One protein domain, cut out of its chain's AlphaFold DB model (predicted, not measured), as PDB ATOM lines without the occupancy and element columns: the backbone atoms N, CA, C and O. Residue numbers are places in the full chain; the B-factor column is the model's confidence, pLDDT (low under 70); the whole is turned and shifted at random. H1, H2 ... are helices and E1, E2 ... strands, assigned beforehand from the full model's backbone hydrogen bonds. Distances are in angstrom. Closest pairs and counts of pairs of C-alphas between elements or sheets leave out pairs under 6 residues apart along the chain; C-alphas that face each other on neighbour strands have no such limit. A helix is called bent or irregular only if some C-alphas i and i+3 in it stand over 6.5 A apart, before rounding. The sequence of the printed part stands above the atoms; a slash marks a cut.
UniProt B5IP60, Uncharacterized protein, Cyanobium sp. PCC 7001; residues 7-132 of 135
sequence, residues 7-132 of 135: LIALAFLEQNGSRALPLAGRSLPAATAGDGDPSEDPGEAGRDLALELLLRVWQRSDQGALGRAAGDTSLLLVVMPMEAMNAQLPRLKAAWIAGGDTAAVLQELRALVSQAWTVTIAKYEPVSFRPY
ATOM      1  N   LEU A   7     -42.107 -48.306  13.889       94.12
ATOM      2  CA  LEU A   7     -42.680 -48.593  12.587       94.12
ATOM      3  C   LEU A   7     -42.121 -47.582  11.585       94.12
ATOM      4  O   LEU A   7     -42.190 -46.372  11.816       94.12
ATOM      5  N   ILE A   8     -41.567 -48.074  10.481       96.25
ATOM      6  CA  ILE A   8     -40.892 -47.262   9.470       96.25
ATOM      7  C   ILE A   8     -41.394 -47.661   8.089       96.25
ATOM      8  O   ILE A   8     -41.318 -48.824   7.709       96.25
ATOM      9  N   ALA A   9     -41.862 -46.688   7.315       97.31
ATOM     10  CA  ALA A   9     -42.072 -46.834   5.884       97.31
ATOM     11  C   ALA A   9     -40.832 -46.316   5.148       97.31
ATOM     12  O   ALA A   9     -40.318 -45.234   5.458       97.31
ATOM     13  N   LEU A  10     -40.360 -47.064   4.154       97.69
ATOM     14  CA  LEU A  10     -39.193 -46.716   3.348       97.69
ATOM     15  C   LEU A  10     -39.421 -47.032   1.873       97.69
ATOM     16  O   LEU A  10     -40.061 -48.033   1.547       97.69
ATOM     17  N   ALA A  11     -38.891 -46.186   0.984       97.88
ATOM     18  CA  ALA A  11     -38.967 -46.431  -0.452       97.88
ATOM     19  C   ALA A  11     -37.601 -46.358  -1.138       97.88
ATOM     20  O   ALA A  11     -36.916 -45.348  -1.030       97.88
ATOM     21  N   PHE A  12     -37.224 -47.399  -1.878       97.62
ATOM     22  CA  PHE A  12     -36.031 -47.433  -2.724       97.62
ATOM     23  C   PHE A  12     -36.346 -46.816  -4.088       97.62
ATOM     24  O   PHE A  12     -36.977 -47.449  -4.939       97.62
ATOM     25  N   LEU A  13     -35.900 -45.578  -4.299       97.25
ATOM     26  CA  LEU A  13     -36.186 -44.814  -5.509       97.25
ATOM     27  C   LEU A  13     -34.921 -44.436  -6.273       97.25
ATOM     28  O   LEU A  13     -33.874 -44.170  -5.686       97.25
ATOM     29  N   GLU A  14     -35.064 -44.310  -7.584       96.69
ATOM     30  CA  GLU A  14     -34.140 -43.572  -8.438       96.69
ATOM     31  C   GLU A  14     -34.838 -42.331  -8.990       96.69
ATOM     32  O   GLU A  14     -36.009 -42.368  -9.366       96.69
ATOM     33  N   GLN A  15     -34.120 -41.212  -9.015       95.75
ATOM     34  CA  GLN A  15     -34.597 -39.945  -9.549       95.75
ATOM     35  C   GLN A  15     -33.430 -39.186 -10.169       95.75
ATOM     36  O   GLN A  15     -32.407 -38.983  -9.517       95.75
ATOM     37  N   ASN A  16     -33.582 -38.755 -11.422       93.38
ATOM     38  CA  ASN A  16     -32.567 -37.977 -12.145       93.38
ATOM     39  C   ASN A  16     -31.159 -38.622 -12.105       93.38
ATOM     40  O   ASN A  16     -30.155 -37.939 -11.928       93.38
ATOM     41  N   GLY A  17     -31.087 -39.955 -12.215       91.56
ATOM     42  CA  GLY A  17     -29.829 -40.715 -12.182       91.56
ATOM     43  C   GLY A  17     -29.198 -40.884 -10.794       91.56
ATOM     44  O   GLY A  17     -28.082 -41.381 -10.697       91.56
ATOM     45  N   SER A  18     -29.887 -40.478  -9.723       94.69
ATOM     46  CA  SER A  18     -29.432 -40.631  -8.336       94.69
ATOM     47  C   SER A  18     -30.398 -41.481  -7.515       94.69
ATOM     48  O   SER A  18     -31.613 -41.426  -7.706       94.69
ATOM     49  N   ARG A  19     -29.864 -42.238  -6.552       96.75
ATOM     50  CA  ARG A  19     -30.662 -43.023  -5.603       96.75
ATOM     51  C   ARG A  19     -31.170 -42.159  -4.453       96.75
ATOM     52  O   ARG A  19     -30.444 -41.322  -3.919       96.75
ATOM     53  N   ALA A  20     -32.406 -42.400  -4.034       96.38
ATOM     54  CA  ALA A  20     -33.039 -41.733  -2.907       96.38
ATOM     55  C   ALA A  20     -33.825 -42.738  -2.060       96.38
ATOM     56  O   ALA A  20     -34.584 -43.547  -2.586       96.38
ATOM     57  N   LEU A  21     -33.651 -42.659  -0.738       97.19
ATOM     58  CA  LEU A  21     -34.366 -43.490   0.235       97.19
ATOM     59  C   LEU A  21     -35.212 -42.601   1.163       97.19
ATOM     60  O   LEU A  21     -34.770 -42.287   2.281       97.19
ATOM     61  N   PRO A  22     -36.362 -42.065   0.708       96.44
ATOM     62  CA  PRO A  22     -37.304 -41.397   1.596       96.44
ATOM     63  C   PRO A  22     -37.807 -42.364   2.673       96.44
ATOM     64  O   PRO A  22     -38.000 -43.556   2.431       96.44
ATOM     65  N   LEU A  23     -37.986 -41.813   3.871       96.19
ATOM     66  CA  LEU A  23     -38.371 -42.531   5.079       96.19
ATOM     67  C   LEU A  23     -39.471 -41.743   5.794       96.19
ATOM     68  O   LEU A  23     -39.439 -40.507   5.814       96.19
ATOM     69  N   ALA A  24     -40.401 -42.453   6.416       94.81
ATOM     70  CA  ALA A  24     -41.312 -41.934   7.429       94.81
ATOM     71  C   ALA A  24     -41.338 -42.935   8.587       94.81
ATOM     72  O   ALA A  24     -41.268 -44.138   8.349       94.81
ATOM     73  N   GLY A  25     -41.395 -42.469   9.833       93.25
ATOM     74  CA  GLY A  25     -41.344 -43.361  10.988       93.25
ATOM     75  C   GLY A  25     -42.065 -42.796  12.200       93.25
ATOM     76  O   GLY A  25     -42.109 -41.582  12.391       93.25
ATOM     77  N   ARG A  26     -42.618 -43.692  13.017       92.38
ATOM     78  CA  ARG A  26     -43.276 -43.383  14.293       92.38
ATOM     79  C   ARG A  26     -43.021 -44.504  15.296       92.38
ATOM     80  O   ARG A  26     -42.808 -45.651  14.908       92.38
ATOM     81  N   SER A  27     -43.046 -44.175  16.583       88.62
ATOM     82  CA  SER A  27     -43.049 -45.194  17.633       88.62
ATOM     83  C   SER A  27     -44.336 -46.020  17.548       88.62
ATOM     84  O   SER A  27     -45.399 -45.497  17.193       88.62
ATOM     85  N   LEU A  28     -44.237 -47.314  17.848       82.88
ATOM     86  CA  LEU A  28     -45.358 -48.248  17.843       82.88
ATOM     87  C   LEU A  28     -45.684 -48.656  19.290       82.88
ATOM     88  O   LEU A  28     -44.989 -49.501  19.856       82.88
ATOM     89  N   PRO A  29     -46.705 -48.055  19.930       68.19
ATOM     90  CA  PRO A  29     -47.119 -48.447  21.272       68.19
ATOM     91  C   PRO A  29     -47.540 -49.924  21.328       68.19
ATOM     92  O   PRO A  29     -48.058 -50.478  20.360       68.19
ATOM     93  N   ALA A  30     -47.404 -50.558  22.493       56.97
ATOM     94  CA  ALA A  30     -47.762 -51.969  22.690       56.97
ATOM     95  C   ALA A  30     -49.236 -52.313  22.362       56.97
ATOM     96  O   ALA A  30     -49.560 -53.479  22.169       56.97
ATOM     97  N   ALA A  31     -50.122 -51.314  22.273       50.94
ATOM     98  CA  ALA A  31     -51.559 -51.469  22.026       50.94
ATOM     99  C   ALA A  31     -51.969 -51.443  20.537       50.94
ATOM    100  O   ALA A  31     -53.158 -51.434  20.243       50.94
ATOM    101  N   THR A  32     -51.015 -51.390  19.598       52.28
ATOM    102  CA  THR A  32     -51.310 -51.246  18.153       52.28
ATOM    103  C   THR A  32     -51.359 -52.560  17.365       52.28
ATOM    104  O   THR A  32     -51.526 -52.525  16.148       52.28
ATOM    105  N   ALA A  33     -51.235 -53.715  18.027       49.12
ATOM    106  CA  ALA A  33     -51.546 -54.997  17.401       49.12
ATOM    107  C   ALA A  33     -53.075 -55.102  17.286       49.12
ATOM    108  O   ALA A  33     -53.755 -55.259  18.296       49.12
ATOM    109  N   GLY A  34     -53.614 -54.915  16.077       51.19
ATOM    110  CA  GLY A  34     -55.038 -55.132  15.813       51.19
ATOM    111  C   GLY A  34     -55.452 -56.587  16.061       51.19
ATOM    112  O   GLY A  34     -54.611 -57.444  16.311       51.19
ATOM    113  N   ASP A  35     -56.747 -56.881  15.941       49.50
ATOM    114  CA  ASP A  35     -57.321 -58.214  16.206       49.50
ATOM    115  C   ASP A  35     -56.903 -59.320  15.197       49.50
ATOM    116  O   ASP A  35     -57.385 -60.449  15.285       49.50
ATOM    117  N   GLY A  36     -56.037 -59.013  14.222       59.34
ATOM    118  CA  GLY A  36     -55.531 -59.943  13.201       59.34
ATOM    119  C   GLY A  36     -54.108 -60.434  13.477       59.34
ATOM    120  O   GLY A  36     -53.441 -59.944  14.386       59.34
ATOM    121  N   ASP A  37     -53.620 -61.393  12.679       65.69
ATOM    122  CA  ASP A  37     -52.223 -61.828  12.760       65.69
ATOM    123  C   ASP A  37     -51.301 -60.644  12.395       65.69
ATOM    124  O   ASP A  37     -51.307 -60.187  11.245       65.69
ATOM    125  N   PRO A  38     -50.493 -60.129  13.344       62.66
ATOM    126  CA  PRO A  38     -49.602 -59.006  13.095       62.66
ATOM    127  C   PRO A  38     -48.451 -59.381  12.161       62.66
ATOM    128  O   PRO A  38     -47.589 -58.549  11.931       62.66
ATOM    129  N   SER A  39     -48.352 -60.620  11.672       67.44
ATOM    130  CA  SER A  39     -47.461 -60.977  10.570       67.44
ATOM    131  C   SER A  39     -48.080 -60.686   9.200       67.44
ATOM    132  O   SER A  39     -47.344 -60.366   8.269       67.44
ATOM    133  N   GLU A  40     -49.409 -60.691   9.072       73.75
ATOM    134  CA  GLU A  40     -50.124 -60.509   7.801       73.75
ATOM    135  C   GLU A  40     -50.640 -59.078   7.608       73.75
ATOM    136  O   GLU A  40     -50.635 -58.565   6.487       73.75
ATOM    137  N   ASP A  41     -51.028 -58.408   8.695       82.81
ATOM    138  CA  ASP A  41     -51.623 -57.073   8.664       82.81
ATOM    139  C   ASP A  41     -50.785 -56.063   9.475       82.81
ATOM    140  O   ASP A  41     -50.573 -56.257  10.673       82.81
ATOM    141  N   PRO A  42     -50.329 -54.948   8.873       86.56
ATOM    142  CA  PRO A  42     -49.540 -53.941   9.583       86.56
ATOM    143  C   PRO A  42     -50.367 -52.967  10.450       86.56
ATOM    144  O   PRO A  42     -49.830 -51.987  10.974       86.56
ATOM    145  N   GLY A  43     -51.678 -53.182  10.570       88.44
ATOM    146  CA  GLY A  43     -52.597 -52.342  11.335       88.44
ATOM    147  C   GLY A  43     -52.870 -50.975  10.697       88.44
ATOM    148  O   GLY A  43     -52.397 -50.647   9.604       88.44
ATOM    149  N   GLU A  44     -53.688 -50.161  11.362       89.19
ATOM    150  CA  GLU A  44     -54.044 -48.807  10.904       89.19
ATOM    151  C   GLU A  44     -52.808 -47.899  10.836       89.19
ATOM    152  O   GLU A  44     -52.542 -47.279   9.810       89.19
ATOM    153  N   ALA A  45     -51.969 -47.931  11.877       89.62
ATOM    154  CA  ALA A  45     -50.719 -47.175  11.928       89.62
ATOM    155  C   ALA A  45     -49.789 -47.471  10.738       89.62
ATOM    156  O   ALA A  45     -49.138 -46.560  10.224       89.62
ATOM    157  N   GLY A  46     -49.737 -48.733  10.298       91.88
ATOM    158  CA  GLY A  46     -49.001 -49.163   9.112       91.88
ATOM    159  C   GLY A  46     -49.545 -48.586   7.816       91.88
ATOM    160  O   GLY A  46     -48.779 -48.074   6.996       91.88
ATOM    161  N   ARG A  47     -50.869 -48.631   7.649       93.00
ATOM    162  CA  ARG A  47     -51.564 -48.087   6.475       93.00
ATOM    163  C   ARG A  47     -51.383 -46.577   6.364       93.00
ATOM    164  O   ARG A  47     -51.023 -46.095   5.290       93.00
ATOM    165  N   ASP A  48     -51.552 -45.860   7.471       94.12
ATOM    166  CA  ASP A  48     -51.367 -44.409   7.529       94.12
ATOM    167  C   ASP A  48     -49.944 -44.012   7.147       94.12
ATOM    168  O   ASP A  48     -49.736 -43.122   6.323       94.12
ATOM    169  N   LEU A  49     -48.947 -44.703   7.707       95.56
ATOM    170  CA  LEU A  49     -47.546 -44.393   7.444       95.56
ATOM    171  C   LEU A  49     -47.153 -44.696   5.991       95.56
ATOM    172  O   LEU A  49     -46.389 -43.940   5.384       95.56
ATOM    173  N   ALA A  50     -47.689 -45.775   5.413       95.25
ATOM    174  CA  ALA A  50     -47.504 -46.087   4.000       95.25
ATOM    175  C   ALA A  50     -48.126 -45.009   3.098       95.25
ATOM    176  O   ALA A  50     -47.480 -44.568   2.144       95.25
ATOM    177  N   LEU A  51     -49.338 -44.539   3.416       96.12
ATOM    178  CA  LEU A  51     -49.992 -43.444   2.695       96.12
ATOM    179  C   LEU A  51     -49.195 -42.140   2.806       96.12
ATOM    180  O   LEU A  51     -48.964 -41.478   1.797       96.12
ATOM    181  N   GLU A  52     -48.730 -41.785   4.003       97.12
ATOM    182  CA  GLU A  52     -47.912 -40.591   4.220       97.12
ATOM    183  C   GLU A  52     -46.633 -40.629   3.373       97.12
ATOM    184  O   GLU A  52     -46.300 -39.655   2.692       97.12
ATOM    185  N   LEU A  53     -45.931 -41.767   3.361       97.56
ATOM    186  CA  LEU A  53     -44.751 -41.934   2.519       97.56
ATOM    187  C   LEU A  53     -45.104 -41.825   1.031       97.56
ATOM    188  O   LEU A  53     -44.397 -41.133   0.303       97.56
ATOM    189  N   LEU A  54     -46.190 -42.451   0.577       96.25
ATOM    190  CA  LEU A  54     -46.643 -42.357  -0.814       96.25
ATOM    191  C   LEU A  54     -46.957 -40.913  -1.223       96.25
ATOM    192  O   LEU A  54     -46.564 -40.502  -2.312       96.25
ATOM    193  N   LEU A  55     -47.583 -40.117  -0.350       96.94
ATOM    194  CA  LEU A  55     -47.815 -38.691  -0.595       96.94
ATOM    195  C   LEU A  55     -46.497 -37.911  -0.708       96.94
ATOM    196  O   LEU A  55     -46.361 -37.069  -1.595       96.94
ATOM    197  N   ARG A  56     -45.490 -38.223   0.119       96.31
ATOM    198  CA  ARG A  56     -44.143 -37.629  -0.001       96.31
ATOM    199  C   ARG A  56     -43.452 -38.030  -1.305       96.31
ATOM    200  O   ARG A  56     -42.790 -37.202  -1.929       96.31
ATOM    201  N   VAL A  57     -43.590 -39.288  -1.727       96.06
ATOM    202  CA  VAL A  57     -43.056 -39.778  -3.008       96.06
ATOM    203  C   VAL A  57     -43.762 -39.090  -4.175       96.06
ATOM    204  O   VAL A  57     -43.088 -38.635  -5.096       96.06
ATOM    205  N   TRP A  58     -45.084 -38.931  -4.117       96.25
ATOM    206  CA  TRP A  58     -45.841 -38.176  -5.113       96.25
ATOM    207  C   TRP A  58     -45.364 -36.722  -5.179       96.25
ATOM    208  O   TRP A  58     -44.948 -36.286  -6.245       96.25
ATOM    209  N   GLN A  59     -45.289 -35.989  -4.069       96.00
ATOM    210  CA  GLN A  59     -44.751 -34.617  -4.070       96.00
ATOM    211  C   GLN A  59     -43.332 -34.543  -4.653       96.00
ATOM    212  O   GLN A  59     -42.976 -33.612  -5.367       96.00
ATOM    213  N   ARG A  60     -42.500 -35.555  -4.390       95.00
ATOM    214  CA  ARG A  60     -41.150 -35.630  -4.952       95.00
ATOM    215  C   ARG A  60     -41.147 -35.793  -6.477       95.00
ATOM    216  O   ARG A  60     -40.161 -35.408  -7.105       95.00
ATOM    217  N   SER A  61     -42.213 -36.326  -7.076       95.25
ATOM    218  CA  SER A  61     -42.337 -36.466  -8.535       95.25
ATOM    219  C   SER A  61     -42.355 -35.121  -9.272       95.25
ATOM    220  O   SER A  61     -41.948 -35.066 -10.431       95.25
ATOM    221  N   ASP A  62     -42.670 -34.021  -8.576       96.38
ATOM    222  CA  ASP A  62     -42.561 -32.657  -9.112       96.38
ATOM    223  C   ASP A  62     -41.110 -32.287  -9.486       96.38
ATOM    224  O   ASP A  62     -40.872 -31.373 -10.271       96.38
ATOM    225  N   GLN A  63     -40.119 -33.008  -8.946       93.75
ATOM    226  CA  GLN A  63     -38.684 -32.774  -9.170       93.75
ATOM    227  C   GLN A  63     -38.106 -33.620 -10.318       93.75
ATOM    228  O   GLN A  63     -36.896 -33.601 -10.559       93.75
ATOM    229  N   GLY A  64     -38.947 -34.387 -11.016       94.44
ATOM    230  CA  GLY A  64     -38.558 -35.223 -12.149       94.44
ATOM    231  C   GLY A  64     -38.984 -36.680 -12.000       94.44
ATOM    232  O   GLY A  64     -39.491 -37.103 -10.958       94.44
ATOM    233  N   ALA A  65     -38.750 -37.450 -13.065       94.69
ATOM    234  CA  ALA A  65     -39.194 -38.834 -13.178       94.69
ATOM    235  C   ALA A  65     -38.655 -39.712 -12.037       94.69
ATOM    236  O   ALA A  65     -37.458 -39.710 -11.741       94.69
ATOM    237  N   LEU A  66     -39.560 -40.479 -11.429       95.88
ATOM    238  CA  LEU A  66     -39.259 -41.439 -10.375       95.88
ATOM    239  C   LEU A  66     -39.244 -42.861 -10.936       95.88
ATOM    240  O   LEU A  66     -40.135 -43.252 -11.689       95.88
ATOM    241  N   GLY A  67     -38.252 -43.640 -10.517       95.06
ATOM    242  CA  GLY A  67     -38.122 -45.064 -10.798       95.06
ATOM    243  C   GLY A  67     -38.088 -45.891  -9.514       95.06
ATOM    244  O   GLY A  67     -37.559 -45.459  -8.491       95.06
ATOM    245  N   ARG A  68     -38.646 -47.104  -9.575       95.44
ATOM    246  CA  ARG A  68     -38.519 -48.126  -8.526       95.44
ATOM    247  C   ARG A  68     -37.133 -48.766  -8.619       95.44
ATOM    248  O   ARG A  68     -36.842 -49.408  -9.622       95.44
ATOM    249  N   ALA A  69     -36.304 -48.614  -7.589       95.75
ATOM    250  CA  ALA A  69     -34.903 -49.049  -7.623       95.75
ATOM    251  C   ALA A  69     -34.674 -50.484  -7.106       95.75
ATOM    252  O   ALA A  69     -33.600 -51.052  -7.287       95.75
ATOM    253  N   ALA A  70     -35.681 -51.075  -6.458       94.50
ATOM    254  CA  ALA A  70     -35.646 -52.428  -5.905       94.50
ATOM    255  C   ALA A  70     -36.860 -53.263  -6.355       94.50
ATOM    256  O   ALA A  70     -37.368 -54.084  -5.594       94.50
ATOM    257  N   GLY A  71     -37.390 -53.015  -7.561       91.38
ATOM    258  CA  GLY A  71     -38.552 -53.738  -8.093       91.38
ATOM    259  C   GLY A  71     -39.765 -53.676  -7.158       91.38
ATOM    260  O   GLY A  71     -40.141 -52.594  -6.697       91.38
ATOM    261  N   ASP A  72     -40.358 -54.826  -6.848       89.50
ATOM    262  CA  ASP A  72     -41.533 -54.926  -5.967       89.50
ATOM    263  C   ASP A  72     -41.205 -54.715  -4.480       89.50
ATOM    264  O   ASP A  72     -42.065 -54.309  -3.706       89.50
ATOM    265  N   THR A  73     -39.935 -54.856  -4.095       93.50
ATOM    266  CA  THR A  73     -39.414 -54.488  -2.766       93.50
ATOM    267  C   THR A  73     -39.053 -53.006  -2.642       93.50
ATOM    268  O   THR A  73     -38.435 -52.593  -1.664       93.50
ATOM    269  N   SER A  74     -39.436 -52.169  -3.615       95.69
ATOM    270  CA  SER A  74     -39.134 -50.733  -3.566       95.69
ATOM    271  C   SER A  74     -39.943 -49.964  -2.537       95.69
ATOM    272  O   SER A  74     -39.588 -48.826  -2.275       95.69
ATOM    273  N   LEU A  75     -41.013 -50.527  -1.980       96.81
ATOM    274  CA  LEU A  75     -41.808 -49.890  -0.938       96.81
ATOM    275  C   LEU A  75     -42.018 -50.892   0.192       96.81
ATOM    276  O   LEU A  75     -42.753 -51.869   0.034       96.81
ATOM    277  N   LEU A  76     -41.344 -50.650   1.313       96.94
ATOM    278  CA  LEU A  76     -41.391 -51.513   2.485       96.94
ATOM    279  C   LEU A  76     -41.961 -50.764   3.680       96.94
ATOM    280  O   LEU A  76     -41.710 -49.575   3.881       96.94
ATOM    281  N   LEU A  77     -42.678 -51.509   4.503       96.06
ATOM    282  CA  LEU A  77     -43.036 -51.134   5.855       96.06
ATOM    283  C   LEU A  77     -42.324 -52.106   6.792       96.06
ATOM    284  O   LEU A  77     -42.378 -53.310   6.564       96.06
ATOM    285  N   VAL A  78     -41.623 -51.612   7.805       95.00
ATOM    286  CA  VAL A  78     -40.796 -52.442   8.683       95.00
ATOM    287  C   VAL A  78     -40.961 -52.047  10.142       95.00
ATOM    288  O   VAL A  78     -41.140 -50.871  10.459       95.00
ATOM    289  N   VAL A  79     -40.860 -53.032  11.027       93.38
ATOM    290  CA  VAL A  79     -40.769 -52.835  12.474       93.38
ATOM    291  C   VAL A  79     -39.353 -53.168  12.912       93.38
ATOM    292  O   VAL A  79     -38.843 -54.238  12.586       93.38
ATOM    293  N   MET A  80     -38.706 -52.265  13.646       93.12
ATOM    294  CA  MET A  80     -37.359 -52.497  14.173       93.12
ATOM    295  C   MET A  80     -37.154 -51.876  15.563       93.12
ATOM    296  O   MET A  80     -37.866 -50.935  15.929       93.12
ATOM    297  N   PRO A  81     -36.177 -52.368  16.345       92.69
ATOM    298  CA  PRO A  81     -35.785 -51.747  17.609       92.69
ATOM    299  C   PRO A  81     -35.278 -50.306  17.434       92.69
ATOM    300  O   PRO A  81     -34.747 -49.947  16.380       92.69
ATOM    301  N   MET A  82     -35.367 -49.492  18.491       90.88
ATOM    302  CA  MET A  82     -34.862 -48.112  18.480       90.88
ATOM    303  C   MET A  82     -33.360 -48.049  18.162       90.88
ATOM    304  O   MET A  82     -32.932 -47.178  17.405       90.88
ATOM    305  N   GLU A  83     -32.562 -48.975  18.704       92.00
ATOM    306  CA  GLU A  83     -31.125 -49.054  18.419       92.00
ATOM    307  C   GLU A  83     -30.869 -49.222  16.913       92.00
ATOM    308  O   GLU A  83     -30.174 -48.392  16.324       92.00
ATOM    309  N   ALA A  84     -31.532 -50.210  16.291       93.44
ATOM    310  CA  ALA A  84     -31.498 -50.476  14.849       93.44
ATOM    311  C   ALA A  84     -31.861 -49.235  14.017       93.44
ATOM    312  O   ALA A  84     -31.169 -48.887  13.057       93.44
ATOM    313  N   MET A  85     -32.929 -48.544  14.417       94.25
ATOM    314  CA  MET A  85     -33.432 -47.343  13.753       94.25
ATOM    315  C   MET A  85     -32.457 -46.159  13.844       94.25
ATOM    316  O   MET A  85     -32.303 -45.426  12.868       94.25
ATOM    317  N   ASN A  86     -31.760 -45.993  14.972       92.50
ATOM    318  CA  ASN A  86     -30.862 -44.859  15.201       92.50
ATOM    319  C   ASN A  86     -29.444 -45.068  14.656       92.50
ATOM    320  O   ASN A  86     -28.824 -44.107  14.198       92.50
ATOM    321  N   ALA A  87     -28.900 -46.286  14.723       93.94
ATOM    322  CA  ALA A  87     -27.497 -46.533  14.387       93.94
ATOM    323  C   ALA A  87     -27.315 -47.276  13.057       93.94
ATOM    324  O   ALA A  87     -26.448 -46.900  12.263       93.94
ATOM    325  N   GLN A  88     -28.117 -48.305  12.787       95.94
ATOM    326  CA  GLN A  88     -27.938 -49.186  11.633       95.94
ATOM    327  C   GLN A  88     -28.682 -48.663  10.397       95.94
ATOM    328  O   GLN A  88     -28.081 -48.566   9.327       95.94
ATOM    329  N   LEU A  89     -29.942 -48.234  10.526       96.25
ATOM    330  CA  LEU A  89     -30.735 -47.749   9.389       96.25
ATOM    331  C   LEU A  89     -30.101 -46.539   8.664       96.25
ATOM    332  O   LEU A  89     -30.064 -46.552   7.430       96.25
ATOM    333  N   PRO A  90     -29.547 -45.512   9.349       96.38
ATOM    334  CA  PRO A  90     -28.882 -44.405   8.662       96.38
ATOM    335  C   PRO A  90     -27.625 -44.845   7.905       96.38
ATOM    336  O   PRO A  90     -27.367 -44.346   6.810       96.38
ATOM    337  N   ARG A  91     -26.864 -45.805   8.455       96.56
ATOM    338  CA  ARG A  91     -25.681 -46.381   7.794       96.56
ATOM    339  C   ARG A  91     -26.078 -47.155   6.545       96.56
ATOM    340  O   ARG A  91     -25.514 -46.907   5.483       96.56
ATOM    341  N   LEU A  92     -27.094 -48.007   6.657       96.75
ATOM    342  CA  LEU A  92     -27.647 -48.773   5.544       96.75
ATOM    343  C   LEU A  92     -28.135 -47.850   4.417       96.75
ATOM    344  O   LEU A  92     -27.791 -48.032   3.249       96.75
ATOM    345  N   LYS A  93     -28.888 -46.803   4.778       97.19
ATOM    346  CA  LYS A  93     -29.351 -45.773   3.841       97.19
ATOM    347  C   LYS A  93     -28.190 -45.102   3.114       97.19
ATOM    348  O   LYS A  93     -28.240 -44.963   1.893       97.19
ATOM    349  N   ALA A  94     -27.167 -44.666   3.850       97.12
ATOM    350  CA  ALA A  94     -26.006 -44.005   3.268       97.12
ATOM    351  C   ALA A  94     -25.248 -44.935   2.307       97.12
ATOM    352  O   ALA A  94     -24.932 -44.524   1.192       97.12
ATOM    353  N   ALA A  95     -25.032 -46.194   2.703       96.12
ATOM    354  CA  ALA A  95     -24.379 -47.201   1.870       96.12
ATOM    355  C   ALA A  95     -25.146 -47.450   0.562       96.12
ATOM    356  O   ALA A  95     -24.551 -47.484  -0.516       96.12
ATOM    357  N   TRP A  96     -26.476 -47.559   0.630       97.50
ATOM    358  CA  TRP A  96     -27.294 -47.781  -0.559       97.50
ATOM    359  C   TRP A  96     -27.310 -46.576  -1.513       97.50
ATOM    360  O   TRP A  96     -27.165 -46.750  -2.729       97.50
ATOM    361  N   ILE A  97     -27.433 -45.353  -0.974       97.19
ATOM    362  CA  ILE A  97     -27.375 -44.105  -1.756       97.19
ATOM    363  C   ILE A  97     -26.016 -43.959  -2.455       97.19
ATOM    364  O   ILE A  97     -25.970 -43.516  -3.599       97.19
ATOM    365  N   ALA A  98     -24.928 -44.387  -1.810       96.69
ATOM    366  CA  ALA A  98     -23.576 -44.365  -2.370       96.69
ATOM    367  C   ALA A  98     -23.318 -45.426  -3.462       96.69
ATOM    368  O   ALA A  98     -22.190 -45.551  -3.933       96.69
ATOM    369  N   GLY A  99     -24.339 -46.185  -3.877       94.00
ATOM    370  CA  GLY A  99     -24.222 -47.188  -4.938       94.00
ATOM    371  C   GLY A  99     -24.066 -48.627  -4.444       94.00
ATOM    372  O   GLY A  99     -23.760 -49.501  -5.250       94.00
ATOM    373  N   GLY A 100     -24.295 -48.895  -3.152       93.69
ATOM    374  CA  GLY A 100     -24.251 -50.249  -2.590       93.69
ATOM    375  C   GLY A 100     -25.202 -51.233  -3.281       93.69
ATOM    376  O   GLY A 100     -26.205 -50.839  -3.883       93.69
ATOM    377  N   ASP A 101     -24.892 -52.525  -3.197       95.38
ATOM    378  CA  ASP A 101     -25.723 -53.571  -3.793       95.38
ATOM    379  C   ASP A 101     -27.104 -53.642  -3.120       95.38
ATOM    380  O   ASP A 101     -27.216 -53.737  -1.897       95.38
ATOM    381  N   THR A 102     -28.170 -53.587  -3.924       95.25
ATOM    382  CA  THR A 102     -29.546 -53.571  -3.413       95.25
ATOM    383  C   THR A 102     -29.886 -54.880  -2.697       95.25
ATOM    384  O   THR A 102     -30.561 -54.838  -1.669       95.25
ATOM    385  N   ALA A 103     -29.407 -56.032  -3.178       94.44
ATOM    386  CA  ALA A 103     -29.700 -57.319  -2.546       94.44
ATOM    387  C   ALA A 103     -29.011 -57.449  -1.177       94.44
ATOM    388  O   ALA A 103     -29.659 -57.834  -0.203       94.44
ATOM    389  N   ALA A 104     -27.742 -57.048  -1.073       95.62
ATOM    390  CA  ALA A 104     -27.011 -56.995   0.191       95.62
ATOM    391  C   ALA A 104     -27.676 -56.045   1.200       95.62
ATOM    392  O   ALA A 104     -27.863 -56.402   2.362       95.62
ATOM    393  N   VAL A 105     -28.109 -54.865   0.747       96.06
ATOM    394  CA  VAL A 105     -28.821 -53.889   1.588       96.06
ATOM    395  C   VAL A 105     -30.150 -54.448   2.099       96.06
ATOM    396  O   VAL A 105     -30.477 -54.298   3.274       96.06
ATOM    397  N   LEU A 106     -30.918 -55.119   1.241       95.50
ATOM    398  CA  LEU A 106     -32.172 -55.764   1.633       95.50
ATOM    399  C   LEU A 106     -31.945 -56.929   2.609       95.50
ATOM    400  O   LEU A 106     -32.759 -57.138   3.509       95.50
ATOM    401  N   GLN A 107     -30.846 -57.670   2.456       95.25
ATOM    402  CA  GLN A 107     -30.460 -58.737   3.375       95.25
ATOM    403  C   GLN A 107     -30.072 -58.186   4.752       95.25
ATOM    404  O   GLN A 107     -30.510 -58.725   5.769       95.25
ATOM    405  N   GLU A 108     -29.287 -57.108   4.797       95.56
ATOM    406  CA  GLU A 108     -28.919 -56.446   6.050       95.56
ATOM    407  C   GLU A 108     -30.150 -55.836   6.727       95.56
ATOM    408  O   GLU A 108     -30.369 -56.075   7.912       95.56
ATOM    409  N   LEU A 109     -31.026 -55.156   5.974       95.88
ATOM    410  CA  LEU A 109     -32.300 -54.649   6.492       95.88
ATOM    411  C   LEU A 109     -33.125 -55.765   7.140       95.88
ATOM    412  O   LEU A 109     -33.643 -55.585   8.238       95.88
ATOM    413  N   ARG A 110     -33.212 -56.931   6.491       93.12
ATOM    414  CA  ARG A 110     -33.939 -58.093   7.016       93.12
ATOM    415  C   ARG A 110     -33.396 -58.560   8.369       93.12
ATOM    416  O   ARG A 110     -34.176 -59.003   9.202       93.12
ATOM    417  N   ALA A 111     -32.090 -58.469   8.600       94.44
ATOM    418  CA  ALA A 111     -31.486 -58.866   9.871       94.44
ATOM    419  C   ALA A 111     -31.797 -57.889  11.024       94.44
ATOM    420  O   ALA A 111     -31.630 -58.251  12.187       94.44
ATOM    421  N   LEU A 112     -32.238 -56.664  10.714       93.00
ATOM    422  CA  LEU A 112     -32.501 -55.598  11.689       93.00
ATOM    423  C   LEU A 112     -33.973 -55.493  12.107       93.00
ATOM    424  O   LEU A 112     -34.283 -54.831  13.099       93.00
ATOM    425  N   VAL A 113     -34.880 -56.087  11.334       92.44
ATOM    426  CA  VAL A 113     -36.329 -55.912  11.482       92.44
ATOM    427  C   VAL A 113     -36.958 -57.130  12.149       92.44
ATOM    428  O   VAL A 113     -36.585 -58.267  11.877       92.44
ATOM    429  N   SER A 114     -37.942 -56.898  13.017       89.38
ATOM    430  CA  SER A 114     -38.761 -57.967  13.597       89.38
ATOM    431  C   SER A 114     -39.915 -58.361  12.680       89.38
ATOM    432  O   SER A 114     -40.332 -59.516  12.679       89.38
ATOM    433  N   GLN A 115     -40.434 -57.405  11.907       90.81
ATOM    434  CA  GLN A 115     -41.514 -57.598  10.943       90.81
ATOM    435  C   GLN A 115     -41.283 -56.703   9.731       90.81
ATOM    436  O   GLN A 115     -40.730 -55.606   9.854       90.81
ATOM    437  N   ALA A 116     -41.714 -57.160   8.561       92.88
ATOM    438  CA  ALA A 116     -41.644 -56.381   7.341       92.88
ATOM    439  C   ALA A 116     -42.765 -56.769   6.381       92.88
ATOM    440  O   ALA A 116     -43.139 -57.938   6.292       92.88
ATOM    441  N   TRP A 117     -43.232 -55.790   5.614       94.56
ATOM    442  CA  TRP A 117     -44.194 -55.977   4.540       94.56
ATOM    443  C   TRP A 117     -43.753 -55.237   3.289       94.56
ATOM    444  O   TRP A 117     -43.279 -54.101   3.360       94.56
ATOM    445  N   THR A 118     -43.985 -55.843   2.131       95.12
ATOM    446  CA  THR A 118     -44.030 -55.110   0.865       95.12
ATOM    447  C   THR A 118     -45.400 -54.467   0.708       95.12
ATOM    448  O   THR A 118     -46.418 -55.137   0.904       95.12
ATOM    449  N   VAL A 119     -45.435 -53.200   0.298       94.31
ATOM    450  CA  VAL A 119     -46.678 -52.496  -0.037       94.31
ATOM    451  C   VAL A 119     -46.842 -52.501  -1.550       94.31
ATOM    452  O   VAL A 119     -46.010 -51.961  -2.279       94.31
ATOM    453  N   THR A 120     -47.910 -53.128  -2.032       90.62
ATOM    454  CA  THR A 120     -48.140 -53.342  -3.465       90.62
ATOM    455  C   THR A 120     -49.558 -52.959  -3.860       90.62
ATOM    456  O   THR A 120     -50.469 -52.921  -3.036       90.62
ATOM    457  N   ILE A 121     -49.741 -52.665  -5.141       90.88
ATOM    458  CA  ILE A 121     -51.053 -52.464  -5.743       90.88
ATOM    459  C   ILE A 121     -51.028 -53.062  -7.146       90.88
ATOM    460  O   ILE A 121     -50.087 -52.829  -7.909       90.88
ATOM    461  N   ALA A 122     -52.045 -53.852  -7.476       87.81
ATOM    462  CA  ALA A 122     -52.262 -54.359  -8.822       87.81
ATOM    463  C   ALA A 122     -53.418 -53.604  -9.486       87.81
ATOM    464  O   ALA A 122     -54.225 -52.932  -8.840       87.81
ATOM    465  N   LYS A 123     -53.485 -53.679 -10.816       88.25
ATOM    466  CA  LYS A 123     -54.533 -53.001 -11.580       88.25
ATOM    467  C   LYS A 123     -55.905 -53.525 -11.136       88.25
ATOM    468  O   LYS A 123     -56.156 -54.717 -11.250       88.25
ATOM    469  N   TYR A 124     -56.782 -52.617 -10.705       90.19
ATOM    470  CA  TYR A 124     -58.132 -52.914 -10.194       90.19
ATOM    471  C   TYR A 124     -58.191 -53.671  -8.856       90.19
ATOM    472  O   TYR A 124     -59.269 -54.111  -8.467       90.19
ATOM    473  N   GLU A 125     -57.078 -53.781  -8.133       91.12
ATOM    474  CA  GLU A 125     -57.037 -54.377  -6.795       91.12
ATOM    475  C   GLU A 125     -56.798 -53.307  -5.719       91.12
ATOM    476  O   GLU A 125     -56.190 -52.267  -6.000       91.12
ATOM    477  N   PRO A 126     -57.268 -53.529  -4.477       89.31
ATOM    478  CA  PRO A 126     -56.918 -52.667  -3.357       89.31
ATOM    479  C   PRO A 126     -55.420 -52.753  -3.026       89.31
ATOM    480  O   PRO A 126     -54.720 -53.702  -3.391       89.31
ATOM    481  N   VAL A 127     -54.929 -51.758  -2.279       91.06
ATOM    482  CA  VAL A 127     -53.574 -51.796  -1.710       91.06
ATOM    483  C   VAL A 127     -53.427 -53.046  -0.847       91.06
ATOM    484  O   VAL A 127     -54.263 -53.319   0.013       91.06
ATOM    485  N   SER A 128     -52.351 -53.785  -1.084       90.62
ATOM    486  CA  SER A 128     -52.046 -55.042  -0.415       90.62
ATOM    487  C   SER A 128     -50.721 -54.943   0.328       90.62
ATOM    488  O   SER A 128     -49.719 -54.465  -0.215       90.62
ATOM    489  N   PHE A 129     -50.712 -55.453   1.553       91.94
ATOM    490  CA  PHE A 129     -49.519 -55.623   2.372       91.94
ATOM    491  C   PHE A 129     -49.191 -57.110   2.386       91.94
ATOM    492  O   PHE A 129     -50.056 -57.925   2.689       91.94
ATOM    493  N   ARG A 130     -47.971 -57.472   1.988       91.44
ATOM    494  CA  ARG A 130     -47.528 -58.873   1.969       91.44
ATOM    495  C   ARG A 130     -46.321 -59.038   2.877       91.44
ATOM    496  O   ARG A 130     -45.421 -58.206   2.759       91.44
ATOM    497  N   PRO A 131     -46.270 -60.076   3.729       91.06
ATOM    498  CA  PRO A 131     -45.101 -60.351   4.554       91.06
ATOM    499  C   PRO A 131     -43.822 -60.407   3.710       91.06
ATOM    500  O   PRO A 131     -43.815 -60.965   2.610       91.06
ATOM    501  N   TYR A 132     -42.743 -59.817   4.220       88.06
ATOM    502  CA  TYR A 132     -41.442 -59.776   3.564       88.06
ATOM    503  C   TYR A 132     -40.355 -60.425   4.442       88.06
ATOM    504  O   TYR A 132     -40.190 -60.025   5.596       88.06
TER     505      TYR A 132
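This is residues 7 to 132 of the 135 residues of an uncharacterized protein of Cyanobium sp. PCC 7001 (UniProt B5IP60). A twisted sheet of five strands, E4 E1 E6 E7 E8, curls round the long helix H1, and the helical hairpin H3 and H4 lies on the far side of the sheet from H1 and only grazes it. At one end E1 runs on into E2 of a small sheet, E3 E2 E5; toward the other end lies the long loop of residues 28 to 42. The printed part has 126 residues, with four named helices and eight named strands in the order E1 E2 E3 E4 H1 E5 H2 E6 H3 H4 E7 E8. Both sheets are antiparallel, and the class is mixed, helices and strands. The whole is compact, with a radius of gyration of the C-alphas of 14.2 A and spans of 43 by 38 by 22 A.

In the large sheet, E4 is residues 23 to 27, E1 7 to 11, E6 75 to 80 with 16.0 A from first to last C-alpha, E7 115 to 120 with 16.4 A, and E8 128 to 131. E1 begins at C-alpha 7 (-42.680, -48.593, 12.587), and E8 ends at C-alpha 131 (-45.101, -60.351, 4.554). The small sheet has E3, residues 18 to 20, E2, 13 to 15, and E5, 66 to 68. H1, residues 43 to 61, is 27.4 A long and begins at C-alpha 43 (-52.597, -52.342, 11.335). H2 is residues 71 to 74, H3 82 to 97 with 21.9 A, and H4 102 to 112 with 15.5 A. H3 has a kink of 35 degrees near residue 89; it is neither bent nor irregular, but only just: C-alphas 86 and 89 are 6.5 A apart.

E4 and E8 are the edge strands of the large sheet. N 9 and O 24 of E1 and E4 are 2.8 A apart, N 8 and O 78 of E1 and E6 2.8 A, N 77 and O 117 of E6 and E7 2.9 A, and N 118 and O 130 of the hairpin E7 and E8 2.8 A. H1 is on one face of this sheet, which makes two layers, a sheet with a helix on one face; the closest C-alphas of H1 and E1 are those of Ala 50 and Ala 9, 5.8 A apart. H2 only grazes the sheet with residues 72 to 74. H3 and H4 touch, with the C-alphas of Ala 84 and Leu 112 closest at 6.1 A, and run opposite ways at a shallow tilt of 4 degrees. H1 is apart from H2, H3 and H4. In the small sheet, N 15 and O 18 of the hairpin E2 and E3 are 2.8 A apart, and N 14 and O 67 of E2 and E5 2.9 A. H3 only grazes this sheet with residues 93 to 97, the C-alphas of Ile 97 and Arg 19 of E3 being 5.2 A apart. Every O i to N i+4 pair is within hydrogen-bond range in H1 and H4, and 9 of 12 are in H3; H2 is too short for such a pair.

The C-alphas farthest apart, of Gly 17 and Asp 35, are 43.2 A from each other. The printed part has no cut. The link from E4 to H1 is long, with 15 residues, and E7 to E8 is short. The mean pLDDT of the printed part is 90.6, and residues 29 to 39 are under 70.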